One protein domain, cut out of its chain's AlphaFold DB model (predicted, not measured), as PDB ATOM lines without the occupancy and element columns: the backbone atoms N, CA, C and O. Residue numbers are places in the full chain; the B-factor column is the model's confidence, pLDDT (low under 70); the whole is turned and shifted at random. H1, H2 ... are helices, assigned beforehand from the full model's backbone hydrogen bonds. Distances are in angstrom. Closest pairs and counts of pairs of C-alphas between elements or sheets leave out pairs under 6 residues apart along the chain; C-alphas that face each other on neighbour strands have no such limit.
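Overview. This is residues 112 to 179 of the 293 residues of the protein "RT_RNaseH domain-containing protein" of Gregarina niphandrodes (UniProt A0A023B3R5). The longest helix, H1, forms one side of an open, loose frame with the chain before and after it, at one end of the printed part. From this frame a bare stretch, residues 154 to 163, sticks out as a long arm towards the small helix H2 at the other end. The 68 printed residues hold two named helices, H1 then H2, and no named strand; the class is all helix, with only 28 residues in named elements, under half. The whole is extended, with a radius of gyration of the C-alphas of 18.5 A, a rod spanning 53 by 25 by 24 A.

Along the chain. H1, residues 121 to 136, is 22.6 A long and begins at C-alpha 121 (173.149, 79.923, 100.419). H2, residues 167 to 178, is 15.1 A long and ends at C-alpha 178 (197.232, 79.290, 67.467).

Arrangement. H1 and H2 are apart. In both, every O i to N i+4 pair is within hydrogen-bond range.

Size, cuts and confidence. The C-alphas farthest apart, of Glu 146 and Lys 167, are 53.8 A apart. The printed part has no cut. The link from H1 to H2, 30 residues, is long. Residues 157 to 179 have pLDDT under 70.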
ATOM      1  N   HIS A 112     193.255  97.857 105.572       80.75
ATOM      2  CA  HIS A 112     191.857  97.803 105.159       80.75
ATOM      3  C   HIS A 112     191.285  96.394 105.337       80.75
ATOM      4  O   HIS A 112     191.727  95.438 104.694       80.75
ATOM      5  N   LYS A 113     190.268  96.280 106.201       85.31
ATOM      6  CA  LYS A 113     189.569  95.027 106.497       85.31
ATOM      7  C   LYS A 113     188.132  95.083 105.987       85.31
ATOM      8  O   LYS A 113     187.238  95.593 106.662       85.31
ATOM      9  N   VAL A 114     187.912  94.561 104.783       84.94
ATOM     10  CA  VAL A 114     186.580  94.510 104.166       84.94
ATOM     11  C   VAL A 114     185.743  93.414 104.828       84.94
ATOM     12  O   VAL A 114     186.215  92.294 105.030       84.94
ATOM     13  N   ARG A 115     184.477  93.715 105.145       84.69
ATOM     14  CA  ARG A 115     183.510  92.703 105.598       84.69
ATOM     15  C   ARG A 115     183.100  91.809 104.429       84.69
ATOM     16  O   ARG A 115     182.899  92.284 103.314       84.69
ATOM     17  N   VAL A 116     182.932  90.517 104.697       83.25
ATOM     18  CA  VAL A 116     182.407  89.572 103.705       83.25
ATOM     19  C   VAL A 116     181.007  90.025 103.278       83.25
ATOM     20  O   VAL A 116     180.186  90.385 104.123       83.25
ATOM     21  N   ARG A 117     180.757  90.057 101.963       83.75
ATOM     22  CA  ARG A 117     179.451  90.444 101.410       83.75
ATOM     23  C   ARG A 117     178.413  89.370 101.739       83.75
ATOM     24  O   ARG A 117     178.759  88.212 101.957       83.75
ATOM     25  N   HIS A 118     177.140  89.747 101.763       87.69
ATOM     26  CA  HIS A 118     176.073  88.757 101.862       87.69
ATOM     27  C   HIS A 118     176.026  87.924 100.571       87.69
ATOM     28  O   HIS A 118     175.984  88.491  99.478       87.69
ATOM     29  N   TYR A 119     176.044  86.597 100.706       86.06
ATOM     30  CA  TYR A 119     175.900  85.657  99.596       86.06
ATOM     31  C   TYR A 119     174.673  84.779  99.817       86.06
ATOM     32  O   TYR A 119     174.358  84.412 100.948       86.06
ATOM     33  N   GLU A 120     174.024  84.410  98.717       89.38
ATOM     34  CA  GLU A 120     172.965  83.404  98.698       89.38
ATOM     35  C   GLU A 120     173.499  82.038  99.185       89.38
ATOM     36  O   GLU A 120     174.674  81.734  98.939       89.38
ATOM     37  N   PRO A 121     172.681  81.187  99.841       91.00
ATOM     38  CA  PRO A 121     173.149  79.923 100.419       91.00
ATOM     39  C   PRO A 121     173.916  79.024  99.439       91.00
ATOM     40  O   PRO A 121     174.989  78.531  99.779       91.00
ATOM     41  N   GLN A 122     173.441  78.906  98.194       88.12
ATOM     42  CA  GLN A 122     174.100  78.107  97.150       88.12
ATOM     43  C   GLN A 122     175.520  78.608  96.836       88.12
ATOM     44  O   GLN A 122     176.461  77.830  96.698       88.12
ATOM     45  N   MET A 123     175.697  79.929  96.769       85.38
ATOM     46  CA  MET A 123     176.998  80.554  96.511       85.38
ATOM     47  C   MET A 123     177.946  80.390  97.704       85.38
ATOM     48  O   MET A 123     179.158  80.281  97.530       85.38
ATOM     49  N   LEU A 124     177.407  80.367  98.923       88.44
ATOM     50  CA  LEU A 124     178.182  80.174 100.145       88.44
ATOM     51  C   LEU A 124     178.676  78.728 100.292       88.44
ATOM     52  O   LEU A 124     179.797  78.507 100.750       88.44
ATOM     53  N   GLU A 125     177.876  77.747  99.881       90.44
ATOM     54  CA  GLU A 125     178.311  76.350  99.780       90.44
ATOM     55  C   GLU A 125     179.437  76.187  98.762       90.44
ATOM     56  O   GLU A 125     180.452  75.559  99.064       90.44
ATOM     57  N   GLU A 126     179.307  76.814  97.593       90.00
ATOM     58  CA  GLU A 126     180.357  76.807  96.575       90.00
ATOM     59  C   GLU A 126     181.632  77.505  97.071       90.00
ATOM     60  O   GLU A 126     182.735  76.996  96.864       90.00
ATOM     61  N   LEU A 127     181.501  78.613  97.820       89.50
ATOM     62  CA  LEU A 127     182.640  79.267  98.474       89.50
ATOM     63  C   LEU A 127     183.393  78.286  99.370       89.50
ATOM     64  O   LEU A 127     184.615  78.178  99.299       89.50
ATOM     65  N   LYS A 128     182.653  77.580 100.229       90.94
ATOM     66  CA  LYS A 128     183.215  76.634 101.194       90.94
ATOM     67  C   LYS A 128     183.914  75.479 100.489       90.94
ATOM     68  O   LYS A 128     185.022  75.134 100.888       90.94
ATOM     69  N   LYS A 129     183.316  74.932  99.426       92.88
ATOM     70  CA  LYS A 129     183.928  73.877  98.601       92.88
ATOM     71  C   LYS A 129     185.250  74.339  97.988       92.88
ATOM     72  O   LYS A 129     186.253  73.640  98.101       92.88
ATOM     73  N   GLN A 130     185.278  75.533  97.396       90.19
ATOM     74  CA  GLN A 130     186.494  76.083  96.792       90.19
ATOM     75  C   GLN A 130     187.580  76.363  97.834       90.19
ATOM     76  O   GLN A 130     188.738  76.027  97.607       90.19
ATOM     77  N   VAL A 131     187.219  76.925  98.991       91.06
ATOM     78  CA  VAL A 131     188.160  77.171 100.094       91.06
ATOM     79  C   VAL A 131     188.722  75.859 100.641       91.06
ATOM     80  O   VAL A 131     189.931  75.765 100.828       91.06
ATOM     81  N   ALA A 132     187.887  74.836 100.845       92.75
ATOM     82  CA  ALA A 132     188.334  73.520 101.302       92.75
ATOM     83  C   ALA A 132     189.328  72.888 100.317       92.75
ATOM     84  O   ALA A 132     190.411  72.481 100.725       92.75
ATOM     85  N   LYS A 133     189.017  72.921  99.015       90.19
ATOM     86  CA  LYS A 133     189.919  72.433  97.964       90.19
ATOM     87  C   LYS A 133     191.259  73.174  97.960       90.19
ATOM     88  O   LYS A 133     192.305  72.558  97.816       90.19
ATOM     89  N   GLN A 134     191.250  74.497  98.118       88.38
ATOM     90  CA  GLN A 134     192.482  75.297  98.142       88.38
ATOM     91  C   GLN A 134     193.314  75.074  99.418       88.38
ATOM     92  O   GLN A 134     194.537  75.196  99.369       88.38
ATOM     93  N   LEU A 135     192.668  74.758 100.548       90.31
ATOM     94  CA  LEU A 135     193.340  74.361 101.790       90.31
ATOM     95  C   LEU A 135     193.997  72.983 101.649       90.31
ATOM     96  O   LEU A 135     195.144  72.823 102.051       90.31
ATOM     97  N   GLU A 136     193.295  72.019 101.053       89.06
ATOM     98  CA  GLU A 136     193.810  70.672 100.774       89.06
ATOM     99  C   GLU A 136     194.995  70.708  99.800       89.06
ATOM    100  O   GLU A 136     196.019  70.077 100.042       89.06
ATOM    101  N   LEU A 137     194.903  71.536  98.753       84.81
ATOM    102  CA  LEU A 137     195.998  71.789  97.811       84.81
ATOM    103  C   LEU A 137     197.174  72.575  98.426       84.81
ATOM    104  O   LEU A 137     198.196  72.752  97.767       84.81
ATOM    105  N   GLY A 138     197.040  73.097  99.651       85.19
ATOM    106  CA  GLY A 138     198.078  73.883 100.325       85.19
ATOM    107  C   GLY A 138     198.339  75.267  99.715       85.19
ATOM    108  O   GLY A 138     199.325  75.914 100.067       85.19
ATOM    109  N   VAL A 139     197.468  75.745  98.819       85.44
ATOM    110  CA  VAL A 139     197.591  77.060  98.161       85.44
ATOM    111  C   VAL A 139     197.273  78.193  99.139       85.44
ATOM    112  O   VAL A 139     197.886  79.259  99.086       85.44
ATOM    113  N   ILE A 140     196.313  77.976 100.043       89.00
ATOM    114  CA  ILE A 140     195.926  78.943 101.076       89.00
ATOM    115  C   ILE A 140     196.124  78.360 102.475       89.00
ATOM    116  O   ILE A 140     196.108  77.149 102.672       89.00
ATOM    117  N   ARG A 141     196.260  79.240 103.473       89.94
ATOM    118  CA  ARG A 141     196.350  78.874 104.893       89.94
ATOM    119  C   ARG A 141     195.474  79.789 105.751       89.94
ATOM    120  O   ARG A 141     195.318  80.965 105.405       89.94
ATOM    121  N   PRO A 142     194.938  79.308 106.885       92.12
ATOM    122  CA  PRO A 142     194.259  80.178 107.835       92.12
ATOM    123  C   PRO A 142     195.234  81.233 108.374       92.12
ATOM    124  O   PRO A 142     196.386  80.939 108.692       92.12
ATOM    125  N   SER A 143     194.780  82.481 108.470       90.69
ATOM    126  CA  SER A 143     195.584  83.594 108.981       90.69
ATOM    127  C   SER A 143     194.725  84.588 109.764       90.69
ATOM    128  O   SER A 143     193.509  84.663 109.583       90.69
ATOM    129  N   LYS A 144     195.361  85.349 110.662       88.38
ATOM    130  CA  LYS A 144     194.749  86.446 111.426       88.38
ATOM    131  C   LYS A 144     195.343  87.779 110.965       88.38
ATOM    132  O   LYS A 144     196.123  88.391 111.683       88.38
ATOM    133  N   SER A 145     195.028  88.195 109.741       86.62
ATOM    134  CA  SER A 145     195.536  89.440 109.158       86.62
ATOM    135  C   SER A 145     194.661  90.655 109.495       86.62
ATOM    136  O   SER A 145     193.435  90.566 109.635       86.62
ATOM    137  N   GLU A 146     195.297  91.825 109.578       86.06
ATOM    138  CA  GLU A 146     194.611  93.127 109.621       86.06
ATOM    139  C   GLU A 146     194.061  93.543 108.247       86.06
ATOM    140  O   GLU A 146     193.194  94.408 108.148       86.06
ATOM    141  N   TRP A 147     194.524  92.876 107.189       84.38
ATOM    142  CA  TRP A 147     194.085  93.040 105.807       84.38
ATOM    143  C   TRP A 147     193.063  91.969 105.441       84.38
ATOM    144  O   TRP A 147     193.297  90.786 105.696       84.38
ATOM    145  N   ALA A 148     191.951  92.355 104.818       85.50
ATOM    146  CA  ALA A 148     190.993  91.406 104.255       85.50
ATOM    147  C   ALA A 148     190.299  91.985 103.019       85.50
ATOM    148  O   ALA A 148     189.844  93.130 103.041       85.50
ATOM    149  N   ALA A 149     190.169  91.170 101.975       84.38
ATOM    150  CA  ALA A 149     189.393  91.474 100.778       84.38
ATOM    151  C   ALA A 149     188.187  90.526 100.679       84.38
ATOM    152  O   ALA A 149     188.281  89.352 101.035       84.38
ATOM    153  N   ALA A 150     187.048  91.031 100.200       82.12
ATOM    154  CA  ALA A 150     185.858  90.208 100.005       82.12
ATOM    155  C   ALA A 150     185.959  89.407  98.690       82.12
ATOM    156  O   ALA A 150     186.228  90.018  97.651       82.12
ATOM    157  N   PRO A 151     185.693  88.085  98.696       84.44
ATOM    158  CA  PRO A 151     185.663  87.280  97.477       84.44
ATOM    159  C   PRO A 151     184.662  87.817  96.444       84.44
ATOM    160  O   PRO A 151     183.570  88.280  96.786       84.44
ATOM    161  N   HIS A 152     185.005  87.737  95.160       80.44
ATOM    162  CA  HIS A 152     184.086  88.068  94.074       80.44
ATOM    163  C   HIS A 152     183.840  86.834  93.213       80.44
ATOM    164  O   HIS A 152     184.778  86.236  92.690       80.44
ATOM    165  N   PHE A 153     182.574  86.454  93.062       79.06
ATOM    166  CA  PHE A 153     182.203  85.292  92.272       79.06
ATOM    167  C   PHE A 153     182.066  85.637  90.798       79.06
ATOM    168  O   PHE A 153     181.262  86.485  90.417       79.06
ATOM    169  N   VAL A 154     182.792  84.900  89.961       78.44
ATOM    170  CA  VAL A 154     182.659  84.962  88.508       78.44
ATOM    171  C   VAL A 154     182.098  83.632  88.028       78.44
ATOM    172  O   VAL A 154     182.761  82.600  88.121       78.44
ATOM    173  N   LYS A 155     180.869  83.656  87.501       72.88
ATOM    174  CA  LYS A 155     180.266  82.486  86.852       72.88
ATOM    175  C   LYS A 155     181.051  82.185  85.579       72.88
ATOM    176  O   LYS A 155     180.900  82.871  84.568       72.88
ATOM    177  N   LYS A 156     181.911  81.172  85.632       71.75
ATOM    178  CA  LYS A 156     182.576  80.645  84.442       71.75
ATOM    179  C   LYS A 156     181.567  79.804  83.664       71.75
ATOM    180  O   LYS A 156     180.844  79.005  84.252       71.75
ATOM    181  N   LYS A 157     181.532  79.958  82.338       59.94
ATOM    182  CA  LYS A 157     180.873  78.987  81.458       59.94
ATOM    183  C   LYS A 157     181.760  77.749  81.390       59.94
ATOM    184  O   LYS A 157     182.535  77.594  80.456       59.94
ATOM    185  N   ILE A 158     181.703  76.919  82.423       50.41
ATOM    186  CA  ILE A 158     182.304  75.589  82.387       50.41
ATOM    187  C   ILE A 158     181.277  74.719  81.670       50.41
ATOM    188  O   ILE A 158     180.403  74.130  82.294       50.41
ATOM    189  N   GLY A 159     181.296  74.750  80.339       49.53
ATOM    190  CA  GLY A 159     180.740  73.627  79.594       49.53
ATOM    191  C   GLY A 159     181.645  72.423  79.834       49.53
ATOM    192  O   GLY A 159     182.856  72.599  79.985       49.53
ATOM    193  N   GLU A 160     181.080  71.217  79.867       45.44
ATOM    194  CA  GLU A 160     181.881  70.017  79.640       45.44
ATOM    195  C   GLU A 160     182.664  70.234  78.345       45.44
ATOM    196  O   GLU A 160     182.079  70.529  77.296       45.44
ATOM    197  N   TRP A 161     183.992  70.172  78.430       51.38
ATOM    198  CA  TRP A 161     184.824  70.193  77.240       51.38
ATOM    199  C   TRP A 161     184.487  68.931  76.461       51.38
ATOM    200  O   TRP A 161     184.918  67.835  76.813       51.38
ATOM    201  N   LYS A 162     183.649  69.075  75.435       50.00
ATOM    202  CA  LYS A 162     183.384  67.981  74.513       50.00
ATOM    203  C   LYS A 162     184.713  67.629  73.867       50.00
ATOM    204  O   LYS A 162     185.359  68.503  73.287       50.00
ATOM    205  N   TYR A 163     185.118  66.369  73.984       49.78
ATOM    206  CA  TYR A 163     186.227  65.863  73.193       49.78
ATOM    207  C   TYR A 163     185.908  66.146  71.722       49.78
ATOM    208  O   TYR A 163     184.830  65.749  71.272       49.78
ATOM    209  N   PRO A 164     186.773  66.869  70.988       55.09
ATOM    210  CA  PRO A 164     186.505  67.191  69.598       55.09
ATOM    211  C   PRO A 164     186.470  65.885  68.805       55.09
ATOM    212  O   PRO A 164     187.495  65.231  68.618       55.09
ATOM    213  N   THR A 165     185.284  65.492  68.351       58.12
ATOM    214  CA  THR A 165     185.085  64.252  67.586       58.12
ATOM    215  C   THR A 165     185.356  64.465  66.100       58.12
ATOM    216  O   THR A 165     185.518  63.505  65.352       58.12
ATOM    217  N   SER A 166     185.431  65.726  65.658       60.12
ATOM    218  CA  SER A 166     185.657  66.110  64.266       60.12
ATOM    219  C   SER A 166     186.893  66.992  64.101       60.12
ATOM    220  O   SER A 166     187.190  67.848  64.936       60.12
ATOM    221  N   LYS A 167     187.580  66.874  62.956       50.72
ATOM    222  CA  LYS A 167     188.714  67.745  62.604       50.72
ATOM    223  C   LYS A 167     188.352  69.229  62.666       50.72
ATOM    224  O   LYS A 167     189.182  70.017  63.100       50.72
ATOM    225  N   LYS A 168     187.137  69.622  62.265       55.50
ATOM    226  CA  LYS A 168     186.708  71.032  62.319       55.50
ATOM    227  C   LYS A 168     186.657  71.557  63.755       55.50
ATOM    228  O   LYS A 168     187.038  72.697  64.003       55.50
ATOM    229  N   GLU A 169     186.242  70.720  64.703       53.53
ATOM    230  CA  GLU A 169     186.212  71.069  66.126       53.53
ATOM    231  C   GLU A 169     187.623  71.121  66.711       53.53
ATOM    232  O   GLU A 169     187.961  72.080  67.403       53.53
ATOM    233  N   LEU A 170     188.483  70.160  66.353       55.69
ATOM    234  CA  LEU A 170     189.888  70.160  66.760       55.69
ATOM    235  C   LEU A 170     190.640  71.377  66.198       55.69
ATOM    236  O   LEU A 170     191.411  72.008  66.911       55.69
ATOM    237  N   GLN A 171     190.395  71.748  64.940       55.50
ATOM    238  CA  GLN A 171     190.973  72.939  64.312       55.50
ATOM    239  C   GLN A 171     190.430  74.240  64.905       55.50
ATOM    240  O   GLN A 171     191.181  75.200  65.014       55.50
ATOM    241  N   SER A 172     189.163  74.283  65.318       55.25
ATOM    242  CA  SER A 172     188.591  75.420  66.050       55.25
ATOM    243  C   SER A 172     189.240  75.578  67.432       55.25
ATOM    244  O   SER A 172     189.655  76.673  67.815       55.25
ATOM    245  N   PHE A 173     189.427  74.464  68.147       52.19
ATOM    246  CA  PHE A 173     190.106  74.425  69.442       52.19
ATOM    247  C   PHE A 173     191.588  74.823  69.330       52.19
ATOM    248  O   PHE A 173     192.062  75.701  70.044       52.19
ATOM    249  N   LEU A 174     192.314  74.247  68.373       51.59
ATOM    250  CA  LEU A 174     193.707  74.599  68.098       51.59
ATOM    251  C   LEU A 174     193.855  75.984  67.472       51.59
ATOM    252  O   LEU A 174     194.898  76.599  67.638       51.59
ATOM    253  N   GLY A 175     192.838  76.496  66.780       52.16
ATOM    254  CA  GLY A 175     192.786  77.867  66.275       52.16
ATOM    255  C   GLY A 175     192.759  78.888  67.411       52.16
ATOM    256  O   GLY A 175     193.427  79.917  67.314       52.16
ATOM    257  N   MET A 176     192.094  78.566  68.530       40.41
ATOM    258  CA  MET A 176     192.241  79.326  69.779       40.41
ATOM    259  C   MET A 176     193.675  79.251  70.323       40.41
ATOM    260  O   MET A 176     194.231  80.281  70.695       40.41
ATOM    261  N   CYS A 177     194.312  78.076  70.313       37.34
ATOM    262  CA  CYS A 177     195.704  77.924  70.763       37.34
ATOM    263  C   CYS A 177     196.733  78.550  69.795       37.34
ATOM    264  O   CYS A 177     197.806  78.976  70.216       37.34
ATOM    265  N   GLY A 178     196.409  78.663  68.504       40.00
ATOM    266  CA  GLY A 178     197.232  79.290  67.467       40.00
ATOM    267  C   GLY A 178     197.409  80.794  67.673       40.00
ATOM    268  O   GLY A 178     198.403  81.355  67.216       40.00
ATOM    269  N   TYR A 179     196.518  81.428  68.442       43.81
ATOM    270  CA  TYR A 179     196.661  82.817  68.880       43.81
ATOM    271  C   TYR A 179     197.932  83.058  69.711       43.81
ATOM    272  O   TYR A 179     198.473  84.163  69.697       43.81
TER     273      TYR A 179